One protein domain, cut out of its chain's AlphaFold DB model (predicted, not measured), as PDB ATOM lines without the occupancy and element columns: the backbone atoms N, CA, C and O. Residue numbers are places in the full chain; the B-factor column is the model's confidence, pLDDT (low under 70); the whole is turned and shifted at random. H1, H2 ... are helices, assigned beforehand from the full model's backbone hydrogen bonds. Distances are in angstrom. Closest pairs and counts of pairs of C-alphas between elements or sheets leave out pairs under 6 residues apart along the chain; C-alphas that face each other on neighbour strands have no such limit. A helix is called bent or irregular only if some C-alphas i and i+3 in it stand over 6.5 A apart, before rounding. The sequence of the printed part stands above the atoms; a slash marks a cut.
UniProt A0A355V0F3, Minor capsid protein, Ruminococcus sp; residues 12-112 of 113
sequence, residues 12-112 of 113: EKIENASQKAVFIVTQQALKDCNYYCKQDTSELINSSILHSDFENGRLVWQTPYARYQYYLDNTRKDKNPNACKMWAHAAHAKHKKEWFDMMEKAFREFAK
ATOM      1  N   GLU A  12      20.998  36.061  82.701       92.56
ATOM      2  CA  GLU A  12      21.162  37.262  81.865       92.56
ATOM      3  C   GLU A  12      20.104  38.325  82.182       92.56
ATOM      4  O   GLU A  12      20.407  39.511  82.305       92.56
ATOM      5  N   LYS A  13      18.853  37.902  82.398       91.94
ATOM      6  CA  LYS A  13      17.765  38.805  82.786       91.94
ATOM      7  C   LYS A  13      18.018  39.478  84.137       91.94
ATOM      8  O   LYS A  13      17.826  40.685  84.265       91.94
ATOM      9  N   ILE A  14      18.467  38.719  85.138       93.56
ATOM     10  CA  ILE A  14      18.804  39.261  86.462       93.56
ATOM     11  C   ILE A  14      19.979  40.241  86.368       93.56
ATOM     12  O   ILE A  14      19.939  41.296  87.000       93.56
ATOM     13  N   GLU A  15      21.008  39.918  85.585       94.31
ATOM     14  CA  GLU A  15      22.175  40.785  85.388       94.31
ATOM     15  C   GLU A  15      21.777  42.106  84.719       94.31
ATOM     16  O   GLU A  15      22.088  43.172  85.251       94.31
ATOM     17  N   ASN A  16      20.990  42.051  83.643       94.50
ATOM     18  CA  ASN A  16      20.484  43.242  82.956       94.50
ATOM     19  C   ASN A  16      19.608  44.113  83.869       94.50
ATOM     20  O   ASN A  16      19.761  45.335  83.906       94.50
ATOM     21  N   ALA A  17      18.705  43.498  84.640       96.19
ATOM     22  CA  ALA A  17      17.873  44.221  85.598       96.19
ATOM     23  C   ALA A  17      18.711  44.884  86.702       96.19
ATOM     24  O   ALA A  17      18.438  46.019  87.095       96.19
ATOM     25  N   SER A  18      19.755  44.195  87.173       95.62
ATOM     26  CA  SER A  18      20.680  44.715  88.181       95.62
ATOM     27  C   SER A  18      21.473  45.907  87.652       95.62
ATOM     28  O   SER A  18      21.529  46.932  88.325       95.62
ATOM     29  N   GLN A  19      22.031  45.814  86.441       96.56
ATOM     30  CA  GLN A  19      22.798  46.900  85.819       96.56
ATOM     31  C   GLN A  19      21.949  48.161  85.637       96.56
ATOM     32  O   GLN A  19      22.328  49.235  86.100       96.56
ATOM     33  N   LYS A  20      20.744  48.025  85.068       96.38
ATOM     34  CA  LYS A  20      19.818  49.157  84.916       96.38
ATOM     35  C   LYS A  20      19.451  49.785  86.269       96.38
ATOM     36  O   LYS A  20      19.390  51.008  86.387       96.38
ATOM     37  N   ALA A  21      19.226  48.968  87.302       97.31
ATOM     38  CA  ALA A  21      18.923  49.465  88.644       97.31
ATOM     39  C   ALA A  21      20.107  50.229  89.264       97.31
ATOM     40  O   ALA A  21      19.901  51.311  89.820       97.31
ATOM     41  N   VAL A  22      21.334  49.708  89.124       97.62
ATOM     42  CA  VAL A  22      22.572  50.382  89.557       97.62
ATOM     43  C   VAL A  22      22.733  51.721  88.837       97.62
ATOM     44  O   VAL A  22      22.943  52.740  89.493       97.62
ATOM     45  N   PHE A  23      22.548  51.761  87.519       97.62
ATOM     46  CA  PHE A  23      22.665  52.988  86.734       97.62
ATOM     47  C   PHE A  23      21.712  54.096  87.214       97.62
ATOM     48  O   PHE A  23      22.109  55.254  87.383       97.62
ATOM     49  N   ILE A  24      20.450  53.752  87.489       97.12
ATOM     50  CA  ILE A  24      19.446  54.713  87.969       97.12
ATOM     51  C   ILE A  24      19.787  55.221  89.371       97.12
ATOM     52  O   ILE A  24      19.831  56.435  89.593       97.12
ATOM     53  N   VAL A  25      20.052  54.315  90.320       97.94
ATOM     54  CA  VAL A  25      20.316  54.723  91.707       97.94
ATOM     55  C   VAL A  25      21.605  55.535  91.813       97.94
ATOM     56  O   VAL A  25      21.671  56.472  92.602       97.94
ATOM     57  N   THR A  26      22.607  55.252  90.979       98.19
ATOM     58  CA  THR A  26      23.891  55.966  91.005       98.19
ATOM     59  C   THR A  26      23.751  57.404  90.514       98.19
ATOM     60  O   THR A  26      24.337  58.310  91.106       98.19
ATOM     61  N   GLN A  27      22.923  57.655  89.496       98.06
ATOM     62  CA  GLN A  27      22.602  59.021  89.069       98.06
ATOM     63  C   GLN A  27      21.880  59.806  90.170       98.06
ATOM     64  O   GLN A  27      22.229  60.957  90.445       98.06
ATOM     65  N   GLN A  28      20.905  59.179  90.837       98.19
ATOM     66  CA  GLN A  28      20.207  59.804  91.959       98.19
ATOM     67  C   GLN A  28      21.166  60.075  93.128       98.19
ATOM     68  O   GLN A  28      21.197  61.187  93.654       98.19
ATOM     69  N   ALA A  29      22.011  59.106  93.480       98.44
ATOM     70  CA  ALA A  29      23.011  59.260  94.525       98.44
ATOM     71  C   ALA A  29      23.987  60.402  94.212       98.44
ATOM     72  O   ALA A  29      24.301  61.193  95.101       98.44
ATOM     73  N   LEU A  30      24.426  60.550  92.955       98.56
ATOM     74  CA  LEU A  30      25.282  61.666  92.551       98.56
ATOM     75  C   LEU A  30      24.581  63.014  92.740       98.56
ATOM     76  O   LEU A  30      25.180  63.951  93.274       98.56
ATOM     77  N   LYS A  31      23.312  63.112  92.330       98.31
ATOM     78  CA  LYS A  31      22.496  64.318  92.505       98.31
ATOM     79  C   LYS A  31      22.383  64.701  93.983       98.31
ATOM     80  O   LYS A  31      22.642  65.853  94.331       98.31
ATOM     81  N   ASP A  32      22.078  63.739  94.848       98.56
ATOM     82  CA  ASP A  32      21.958  63.962  96.291       98.56
ATOM     83  C   ASP A  32      23.306  64.322  96.926       98.56
ATOM     84  O   ASP A  32      23.387  65.206  97.777       98.56
ATOM     85  N   CYS A  33      24.403  63.708  96.476       98.50
ATOM     86  CA  CYS A  33      25.747  64.084  96.910       98.50
ATOM     87  C   CYS A  33      26.101  65.519  96.500       98.50
ATOM     88  O   CYS A  33      26.655  66.271  97.305       98.50
ATOM     89  N   ASN A  34      25.759  65.920  95.274       98.25
ATOM     90  CA  ASN A  34      26.021  67.264  94.768       98.25
ATOM     91  C   ASN A  34      25.157  68.337  95.439       98.25
ATOM     92  O   ASN A  34      25.625  69.465  95.583       98.25
ATOM     93  N   TYR A  35      23.976  67.988  95.960       98.12
ATOM     94  CA  TYR A  35      23.181  68.888  96.799       98.12
ATOM     95  C   TYR A  35      23.942  69.356  98.051       98.12
ATOM     96  O   TYR A  35      23.802  70.506  98.463       98.12
ATOM     97  N   TYR A  36      24.799  68.511  98.632       98.06
ATOM     98  CA  TYR A  36      25.629  68.855  99.796       98.06
ATOM     99  C   TYR A  36      27.066  69.266  99.434       98.06
ATOM    100  O   TYR A  36      27.850  69.610 100.323       98.06
ATOM    101  N   CYS A  37      27.441  69.202  98.155       97.50
ATOM    102  CA  CYS A  37      28.804  69.453  97.703       97.50
ATOM    103  C   CYS A  37      29.167  70.936  97.823       97.50
ATOM    104  O   CYS A  37      28.353  71.828  97.570       97.50
ATOM    105  N   LYS A  38      30.413  71.211  98.216       96.06
ATOM    106  CA  LYS A  38      30.925  72.580  98.281       96.06
ATOM    107  C   LYS A  38      30.967  73.188  96.885       96.06
ATOM    108  O   LYS A  38      31.399  72.542  95.933       96.06
ATOM    109  N   GLN A  39      30.565  74.449  96.786       95.12
ATOM    110  CA  GLN A  39      30.443  75.129  95.508       95.12
ATOM    111  C   GLN A  39      31.104  76.503  95.554       95.12
ATOM    112  O   GLN A  39      30.831  77.297  96.449       95.12
ATOM    113  N   ASP A  40      31.951  76.750  94.558       91.31
ATOM    114  CA  ASP A  40      32.503  78.066  94.230       91.31
ATOM    115  C   ASP A  40      32.138  78.397  92.771       91.31
ATOM    116  O   ASP A  40      31.106  79.013  92.509       91.31
ATOM    117  N   THR A  41      32.877  77.828  91.811       92.38
ATOM    118  CA  THR A  41      32.632  77.947  90.359       92.38
ATOM    119  C   THR A  41      31.883  76.753  89.751       92.38
ATOM    120  O   THR A  41      31.808  76.617  88.534       92.38
ATOM    121  N   SER A  42      31.348  75.856  90.586       95.31
ATOM    122  CA  SER A  42      30.713  74.577  90.197       95.31
ATOM    123  C   SER A  42      31.636  73.525  89.566       95.31
ATOM    124  O   SER A  42      31.184  72.407  89.347       95.31
ATOM    125  N   GLU A  43      32.920  73.816  89.348       97.19
ATOM    126  CA  GLU A  43      33.871  72.889  88.712       97.19
ATOM    127  C   GLU A  43      33.957  71.534  89.429       97.19
ATOM    128  O   GLU A  43      33.955  70.479  88.802       97.19
ATOM    129  N   LEU A  44      33.937  71.543  90.763       96.88
ATOM    130  CA  LEU A  44      33.909  70.320  91.559       96.88
ATOM    131  C   LEU A  44      32.683  69.450  91.231       96.88
ATOM    132  O   LEU A  44      32.825  68.254  90.992       96.88
ATOM    133  N   ILE A  45      31.492  70.051  91.170       97.50
ATOM    134  CA  ILE A  45      30.241  69.364  90.820       97.50
ATOM    135  C   ILE A  45      30.294  68.878  89.368       97.50
ATOM    136  O   ILE A  45      29.999  67.714  89.108       97.50
ATOM    137  N   ASN A  46      30.739  69.717  88.435       98.00
ATOM    138  CA  ASN A  46      30.841  69.355  87.022       98.00
ATOM    139  C   ASN A  46      31.796  68.177  86.804       98.00
ATOM    140  O   ASN A  46      31.444  67.231  86.100       98.00
ATOM    141  N   SER A  47      32.946  68.169  87.486       98.06
ATOM    142  CA  SER A  47      33.890  67.046  87.439       98.06
ATOM    143  C   SER A  47      33.218  65.729  87.835       98.06
ATOM    144  O   SER A  47      33.489  64.689  87.245       98.06
ATOM    145  N   SER A  48      32.277  65.771  88.781       97.88
ATOM    146  CA  SER A  48      31.584  64.567  89.223       97.88
ATOM    147  C   SER A  48      30.610  63.997  88.212       97.88
ATOM    148  O   SER A  48      30.449  62.784  88.139       97.88
ATOM    149  N   ILE A  49      30.015  64.852  87.389       97.19
ATOM    150  CA  ILE A  49      29.133  64.431  86.303       97.19
ATOM    151  C   ILE A  49      29.956  63.791  85.179       97.19
ATOM    152  O   ILE A  49      29.516  62.815  84.583       97.19
ATOM    153  N   LEU A  50      31.160  64.310  84.919       97.19
ATOM    154  CA  LEU A  50      32.033  63.842  83.840       97.19
ATOM    155  C   LEU A  50      32.810  62.564  84.181       97.19
ATOM    156  O   LEU A  50      33.100  61.774  83.286       97.19
ATOM    157  N   HIS A  51      33.187  62.380  85.448       97.81
ATOM    158  CA  HIS A  51      34.140  61.340  85.853       97.81
ATOM    159  C   HIS A  51      33.532  60.201  86.680       97.81
ATOM    160  O   HIS A  51      34.231  59.228  86.974       97.81
ATOM    161  N   SER A  52      32.260  60.307  87.073       98.00
ATOM    162  CA  SER A  52      31.564  59.196  87.725       98.00
ATOM    163  C   SER A  52      31.234  58.094  86.722       98.00
ATOM    164  O   SER A  52      30.926  58.351  85.563       98.00
ATOM    165  N   ASP A  53      31.275  56.859  87.200       97.81
ATOM    166  CA  ASP A  53      30.907  55.662  86.462       97.81
ATOM    167  C   ASP A  53      29.571  55.153  87.012       97.81
ATOM    168  O   ASP A  53      29.496  54.547  88.085       97.81
ATOM    169  N   PHE A  54      28.503  55.479  86.285       96.75
ATOM    170  CA  PHE A  54      27.137  55.142  86.676       96.75
ATOM    171  C   PHE A  54      26.831  53.652  86.529       96.75
ATOM    172  O   PHE A  54      26.037  53.132  87.308       96.75
ATOM    173  N   GLU A  55      27.485  52.965  85.591       95.00
ATOM    174  CA  GLU A  55      27.273  51.537  85.332       95.00
ATOM    175  C   GLU A  55      27.781  50.682  86.498       95.00
ATOM    176  O   GLU A  55      27.139  49.713  86.898       95.00
ATOM    177  N   ASN A  56      28.910  51.078  87.095       95.38
ATOM    178  CA  ASN A  56      29.531  50.355  88.209       95.38
ATOM    179  C   ASN A  56      29.241  50.962  89.591       95.38
ATOM    180  O   ASN A  56      29.831  50.541  90.588       95.38
ATOM    181  N   GLY A  57      28.365  51.963  89.682       96.19
ATOM    182  CA  GLY A  57      27.999  52.559  90.967       96.19
ATOM    183  C   GLY A  57      29.089  53.408  91.623       96.19
ATOM    184  O   GLY A  57      29.127  53.532  92.849       96.19
ATOM    185  N   ARG A  58      30.005  53.988  90.837       98.06
ATOM    186  CA  ARG A  58      31.188  54.693  91.346       98.06
ATOM    187  C   ARG A  58      31.100  56.198  91.109       98.06
ATOM    188  O   ARG A  58      31.235  56.678  89.990       98.06
ATOM    189  N   LEU A  59      30.983  56.958  92.196       98.38
ATOM    190  CA  LEU A  59      30.977  58.423  92.162       98.38
ATOM    191  C   LEU A  59      32.388  58.998  92.343       98.38
ATOM    192  O   LEU A  59      33.114  58.581  93.250       98.38
ATOM    193  N   VAL A  60      32.781  59.965  91.509       98.19
ATOM    194  CA  VAL A  60      34.152  60.506  91.492       98.19
ATOM    195  C   VAL A  60      34.152  62.016  91.325       98.19
ATOM    196  O   VAL A  60      33.789  62.509  90.274       98.19
ATOM    197  N   TRP A  61      34.666  62.759  92.303       98.25
ATOM    198  CA  TRP A  61      34.977  64.184  92.145       98.25
ATOM    199  C   TRP A  61      36.457  64.334  91.776       98.25
ATOM    200  O   TRP A  61      37.327  64.096  92.618       98.25
ATOM    201  N   GLN A  62      36.753  64.702  90.528       96.94
ATOM    202  CA  GLN A  62      38.110  64.687  89.967       96.94
ATOM    203  C   GLN A  62      38.632  66.104  89.704       96.94
ATOM    204  O   GLN A  62      38.837  66.525  88.571       96.94
ATOM    205  N   THR A  63      38.897  66.842  90.780       97.25
ATOM    206  CA  THR A  63      39.667  68.092  90.718       97.25
ATOM    207  C   THR A  63      40.892  67.995  91.631       97.25
ATOM    208  O   THR A  63      40.853  67.253  92.620       97.25
ATOM    209  N   PRO A  64      41.978  68.754  91.374       97.44
ATOM    210  CA  PRO A  64      43.188  68.706  92.206       97.44
ATOM    211  C   PRO A  64      42.930  68.985  93.694       97.44
ATOM    212  O   PRO A  64      43.647  68.501  94.566       97.44
ATOM    213  N   TYR A  65      41.880  69.750  93.992       95.62
ATOM    214  CA  TYR A  65      41.501  70.161  95.340       95.62
ATOM    215  C   TYR A  65      40.328  69.360  95.927       95.62
ATOM    216  O   TYR A  65      39.957  69.614  97.074       95.62
ATOM    217  N   ALA A  66      39.743  68.396  95.201       97.12
ATOM    218  CA  ALA A  66      38.551  67.663  95.639       97.12
ATOM    219  C   ALA A  66      38.751  67.002  97.010       97.12
ATOM    220  O   ALA A  66      37.961  67.217  97.929       97.12
ATOM    221  N   ARG A  67      39.860  66.269  97.184       97.12
ATOM    222  CA  ARG A  67      40.191  65.592  98.447       97.12
ATOM    223  C   ARG A  67      40.368  66.576  99.602       97.12
ATOM    224  O   ARG A  67      39.869  66.322 100.693       97.12
ATOM    225  N   TYR A  68      41.070  67.684  99.373       96.38
ATOM    226  CA  TYR A  68      41.261  68.706 100.401       96.38
ATOM    227  C   TYR A  68      39.917  69.311 100.824       96.38
ATOM    228  O   TYR A  68      39.590  69.337 102.009       96.38
ATOM    229  N   GLN A  69      39.088  69.711  99.854       96.25
ATOM    230  CA  GLN A  69      37.770  70.288 100.122       96.25
ATOM    231  C   GLN A  69      36.827  69.318 100.833       96.25
ATOM    232  O   GLN A  69      36.021  69.756 101.658       96.25
ATOM    233  N   TYR A  70      36.951  68.023 100.544       97.44
ATOM    234  CA  TYR A  70      36.154  66.965 101.154       97.44
ATOM    235  C   TYR A  70      36.316  66.900 102.671       97.44
ATOM    236  O   TYR A  70      35.326  66.750 103.385       97.44
ATOM    237  N   TYR A  71      37.542  67.051 103.170       97.31
ATOM    238  CA  TYR A  71      37.840  66.958 104.601       97.31
ATOM    239  C   TYR A  71      37.920  68.312 105.309       97.31
ATOM    240  O   TYR A  71      37.902  68.350 106.535       97.31
ATOM    241  N   LEU A  72      37.981  69.419 104.569       95.50
ATOM    242  CA  LEU A  72      38.039  70.755 105.151       95.50
ATOM    243  C   LEU A  72      36.770  71.058 105.971       95.50
ATOM    244  O   LEU A  72      35.661  70.998 105.439       95.50
ATOM    245  N   ASP A  73      36.917  71.441 107.239       91.88
ATOM    246  CA  ASP A  73      35.776  71.771 108.110       91.88
ATOM    247  C   ASP A  73      35.063  73.058 107.677       91.88
ATOM    248  O   ASP A  73      33.831  73.128 107.621       91.88
ATOM    249  N   ASN A  74      35.845  74.067 107.291       86.56
ATOM    250  CA  ASN A  74      35.317  75.348 106.849       86.56
ATOM    251  C   ASN A  74      34.550  75.187 105.534       86.56
ATOM    252  O   ASN A  74      35.061  74.663 104.536       86.56
ATOM    253  N   THR A  75      33.306  75.660 105.537       86.81
ATOM    254  CA  THR A  75      32.415  75.579 104.384       86.81
ATOM    255  C   THR A  75      31.761  76.928 104.143       86.81
ATOM    256  O   THR A  75      31.032  77.426 104.998       86.81
ATOM    257  N   ARG A  76      32.030  77.524 102.977       89.88
ATOM    258  CA  ARG A  76      31.295  78.702 102.509       89.88
ATOM    259  C   ARG A  76      29.933  78.260 101.979       89.88
ATOM    260  O   ARG A  76      29.830  77.221 101.331       89.88
ATOM    261  N   LYS A  77      28.900  79.029 102.322       93.81
ATOM    262  CA  LYS A  77      27.481  78.696 102.108       93.81
ATOM    263  C   LYS A  77      26.735  79.717 101.249       93.81
ATOM    264  O   LYS A  77      25.519  79.656 101.136       93.81
ATOM    265  N   ASP A  78      27.468  80.651 100.661       93.69
ATOM    266  CA  ASP A  78      26.960  81.702  99.786       93.69
ATOM    267  C   ASP A  78      26.381  81.144  98.478       93.69
ATOM    268  O   ASP A  78      25.324  81.591  98.041       93.69
ATOM    269  N   LYS A  79      27.040  80.146  97.871       95.06
ATOM    270  CA  LYS A  79      26.554  79.480  96.647       95.06
ATOM    271  C   LYS A  79      25.676  78.272  96.934       95.06
ATOM    272  O   LYS A  79      24.619  78.125  96.330       95.06
ATOM    273  N   ASN A  80      26.108  77.428  97.867       95.88
ATOM    274  CA  ASN A  80      25.340  76.275  98.309       95.88
ATOM    275  C   ASN A  80      25.120  76.337  99.832       95.88
ATOM    276  O   ASN A  80      26.031  75.993 100.592       95.88
ATOM    277  N   PRO A  81      23.920  76.719 100.308       96.12
ATOM    278  CA  PRO A  81      23.629  76.795 101.741       96.12
ATOM    279  C   PRO A  81      23.666  75.428 102.445       96.12
ATOM    280  O   PRO A  81      23.872  75.350 103.664       96.12
ATOM    281  N   ASN A  82      23.522  74.343 101.679       96.88
ATOM    282  CA  ASN A  82      23.560  72.965 102.159       96.88
ATOM    283  C   ASN A  82      24.969  72.367 102.144       96.88
ATOM    284  O   ASN A  82      25.151  71.232 102.587       96.88
ATOM    285  N   ALA A  83      25.969  73.116 101.667       97.00
ATOM    286  CA  ALA A  83      27.333  72.634 101.588       97.00
ATOM    287  C   ALA A  83      27.848  72.176 102.960       97.00
ATOM    288  O   ALA A  83      27.680  72.861 103.978       97.00
ATOM    289  N   CYS A  84      28.519  71.026 102.976       96.12
ATOM    290  CA  CYS A  84      29.169  70.495 104.169       96.12
ATOM    291  C   CYS A  84      30.432  69.695 103.830       96.12
ATOM    292  O   CYS A  84      30.690  69.335 102.678       96.12
ATOM    293  N   LYS A  85      31.243  69.424 104.858       96.50
ATOM    294  CA  LYS A  85      32.354  68.474 104.756       96.50
ATOM    295  C   LYS A  85      31.828  67.063 104.511       96.50
ATOM    296  O   LYS A  85      30.757  66.707 104.997       96.50
ATOM    297  N   MET A  86      32.615  66.256 103.807       97.62
ATOM    298  CA  MET A  86      32.299  64.866 103.482       97.62
ATOM    299  C   MET A  86      30.886  64.714 102.902       97.62
ATOM    300  O   MET A  86      30.117  63.852 103.325       97.62
ATOM    301  N   TRP A  87      30.540  65.572 101.938       98.00
ATOM    302  CA  TRP A  87      29.187  65.703 101.389       98.00
ATOM    303  C   TRP A  87      28.576  64.381 100.913       98.00
ATOM    304  O   TRP A  87      27.386  64.163 101.109       98.00
ATOM    305  N   ALA A  88      29.380  63.462 100.370       98.06
ATOM    306  CA  ALA A  88      28.901  62.139  99.972       98.06
ATOM    307  C   ALA A  88      28.480  61.271 101.177       98.06
ATOM    308  O   ALA A  88      27.460  60.588 101.118       98.06
ATOM    309  N   HIS A  89      29.193  61.349 102.309       98.44
ATOM    310  CA  HIS A  89      28.767  60.687 103.550       98.44
ATOM    311  C   HIS A  89      27.526  61.354 104.141       98.44
ATOM    312  O   HIS A  89      26.653  60.656 104.650       98.44
ATOM    313  N   ALA A  90      27.430  62.685 104.066       97.94
ATOM    314  CA  ALA A  90      26.247  63.411 104.518       97.94
ATOM    315  C   ALA A  90      25.005  63.028 103.695       97.94
ATOM    316  O   ALA A  90      23.944  62.776 104.268       97.94
ATOM    317  N   ALA A  91      25.156  62.915 102.372       98.38
ATOM    318  CA  ALA A  91      24.116  62.428 101.478       98.38
ATOM    319  C   ALA A  91      23.727  60.989 101.817       98.38
ATOM    320  O   ALA A  91      22.559  60.723 102.073       98.38
ATOM    321  N   HIS A  92      24.698  60.079 101.926       98.12
ATOM    322  CA  HIS A  92      24.439  58.686 102.284       98.12
ATOM    323  C   HIS A  92      23.732  58.557 103.641       98.12
ATOM    324  O   HIS A  92      22.763  57.813 103.773       98.12
ATOM    325  N   ALA A  93      24.160  59.310 104.657       98.38
ATOM    326  CA  ALA A  93      23.538  59.277 105.977       98.38
ATOM    327  C   ALA A  93      22.043  59.637 105.936       98.38
ATOM    328  O   ALA A  93      21.270  59.084 106.719       98.38
ATOM    329  N   LYS A  94      21.642  60.525 105.018       98.31
ATOM    330  CA  LYS A  94      20.260  60.993 104.866       98.31
ATOM    331  C   LYS A  94      19.436  60.168 103.876       98.31
ATOM    332  O   LYS A  94      18.298  59.836 104.181       98.31
ATOM    333  N   HIS A  95      20.013  59.813 102.732       98.25
ATOM    334  CA  HIS A  95      19.287  59.297 101.568       98.25
ATOM    335  C   HIS A  95      19.482  57.796 101.323       98.25
ATOM    336  O   HIS A  95      18.808  57.238 100.464       98.25
ATOM    337  N   LYS A  96      20.331  57.089 102.093       97.44
ATOM    338  CA  LYS A  96      20.594  55.650 101.867       97.44
ATOM    339  C   LYS A  96      19.327  54.805 101.738       97.44
ATOM    340  O   LYS A  96      19.280  53.912 100.903       97.44
ATOM    341  N   LYS A  97      18.296  55.080 102.549       98.12
ATOM    342  CA  LYS A  97      17.036  54.328 102.500       98.12
ATOM    343  C   LYS A  97      16.325  54.550 101.164       98.12
ATOM    344  O   LYS A  97      15.891  53.589 100.549       98.12
ATOM    345  N   GLU A  98      16.260  55.795 100.706       98.19
ATOM    346  CA  GLU A  98      15.645  56.163  99.427       98.19
ATOM    347  C   GLU A  98      16.390  55.521  98.252       98.19
ATOM    348  O   GLU A  98      15.760  55.033  97.318       98.19
ATOM    349  N   TRP A  99      17.723  55.451  98.324       98.06
ATOM    350  CA  TRP A  99      18.541  54.767  97.324       98.06
ATOM    351  C   TRP A  99      18.246  53.264  97.279       98.06
ATOM    352  O   TRP A  99      18.051  52.716  96.197       98.06
ATOM    353  N   PHE A 100      18.145  52.602  98.438       97.44
ATOM    354  CA  PHE A 100      17.768  51.187  98.501       97.44
ATOM    355  C   PHE A 100      16.355  50.939  97.966       97.44
ATOM    356  O   PHE A 100      16.174  50.055  97.130       97.44
ATOM    357  N   ASP A 101      15.377  51.745  98.384       97.94
ATOM    358  CA  ASP A 101      13.989  51.623  97.928       97.94
ATOM    359  C   ASP A 101      13.890  51.832  96.402       97.94
ATOM    360  O   ASP A 101      13.177  51.110  95.701       97.94
ATOM    361  N   MET A 102      14.644  52.798  95.863       97.06
ATOM    362  CA  MET A 102      14.724  53.066  94.426       97.06
ATOM    363  C   MET A 102      15.364  51.906  93.664       97.06
ATOM    364  O   MET A 102      14.832  51.493  92.633       97.06
ATOM    365  N   MET A 103      16.477  51.374  94.169       96.31
ATOM    366  CA  MET A 103      17.167  50.240  93.561       96.31
ATOM    367  C   MET A 103      16.268  49.002  93.535       96.31
ATOM    368  O   MET A 103      16.159  48.350  92.499       96.31
ATOM    369  N   GLU A 104      15.577  48.700  94.638       96.44
ATOM    370  CA  GLU A 104      14.646  47.574  94.706       96.44
ATOM    371  C   GLU A 104      13.493  47.745  93.711       96.44
ATOM    372  O   GLU A 104      13.155  46.810  92.978       96.44
ATOM    373  N   LYS A 105      12.901  48.943  93.652       97.00
ATOM    374  CA  LYS A 105      11.824  49.246  92.707       97.00
ATOM    375  C   LYS A 105      12.287  49.066  91.260       97.00
ATOM    376  O   LYS A 105      11.619  48.359  90.509       97.00
ATOM    377  N   ALA A 106      13.425  49.657  90.895       96.06
ATOM    378  CA  ALA A 106      13.985  49.572  89.549       96.06
ATOM    379  C   ALA A 106      14.314  48.121  89.170       96.06
ATOM    380  O   ALA A 106      13.926  47.653  88.104       96.06
ATOM    381  N   PHE A 107      14.950  47.369  90.073       96.88
ATOM    382  CA  PHE A 107      15.255  45.960  89.839       96.88
ATOM    383  C   PHE A 107      13.985  45.141  89.582       96.88
ATOM    384  O   PHE A 107      13.921  44.381  88.620       96.88
ATOM    385  N   ARG A 108      12.941  45.315  90.404       95.62
ATOM    386  CA  ARG A 108      11.657  44.613  90.234       95.62
ATOM    387  C   ARG A 108      10.938  44.988  88.942       95.62
ATOM    388  O   ARG A 108      10.149  44.184  88.455       95.62
ATOM    389  N   GLU A 109      11.137  46.198  88.439       95.12
ATOM    390  CA  GLU A 109      10.569  46.660  87.174       95.12
ATOM    391  C   GLU A 109      11.269  45.978  85.995       95.12
ATOM    392  O   GLU A 109      10.622  45.269  85.228       95.12
ATOM    393  N   PHE A 110      12.599  46.050  85.936       93.75
ATOM    394  CA  PHE A 110      13.376  45.451  84.847       93.75
ATOM    395  C   PHE A 110      13.457  43.925  84.897       93.75
ATOM    396  O   PHE A 110      13.642  43.289  83.869       93.75
ATOM    397  N   ALA A 111      13.293  43.309  86.068       90.69
ATOM    398  CA  ALA A 111      13.213  41.856  86.183       90.69
ATOM    399  C   ALA A 111      11.851  41.297  85.731       90.69
ATOM    400  O   ALA A 111      11.689  40.077  85.664       90.69
ATOM    401  N   LYS A 112      10.851  42.145  85.447       83.94
ATOM    402  CA  LYS A 112       9.575  41.708  84.857       83.94
ATOM    403  C   LYS A 112       9.643  41.662  83.336       83.94
ATOM    404  O   LYS A 112       9.107  40.703  82.784       83.94
TER     405      LYS A 112
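Overview. This is residues 12 to 112 of the 113 residues of the protein "Minor capsid protein" of Ruminococcus sp (UniProt A0A355V0F3). Long helix H1 and arm H4b of bent H4 run side by side; H2, H3, H4a and loops make a head. There are 101 residues with four named helices, H1 to H4, and no named strand: all helix. Spanning 47 by 24 by 18 A, it is only just compact, close to loose (radius of gyration of the C-alphas 15.0 A).

Arrangement. H1, residues 12 to 35, and H2, 43 to 51, a hairpin, only just touch, with 3 pairs of C-alphas within 8 A, closest Asn 34 and Ile 45, 6.1 A. H3, 66 to 71, is apart from H1. H4, 87 to 110, one helix by its hydrogen bonds, is bent: C-alphas 94 and 97 are 7.8 A apart. Its arms H4a, 87 to 94, and H4b, 97 to 110, stand about perpendicular, 82 degrees. H1 touches H4b, closest C-alphas Ala 17 and Phe 110, 4.7 A, at a shallow tilt of 32 degrees, opposite ways. In H1, H2, H3, H4a and H4b every O i to N i+4 pair is within hydrogen-bond range.

Along the chain. H1, 35.0 A, begins at C-alpha (21.162, 37.262, 81.865); H4b, 20.1 A, ends at (13.376, 45.451, 84.847).

Size, cuts and confidence. Links H2 to H3 and H3 to H4 are long. The printed part has no cut; no printed residue is under 70 in pLDDT.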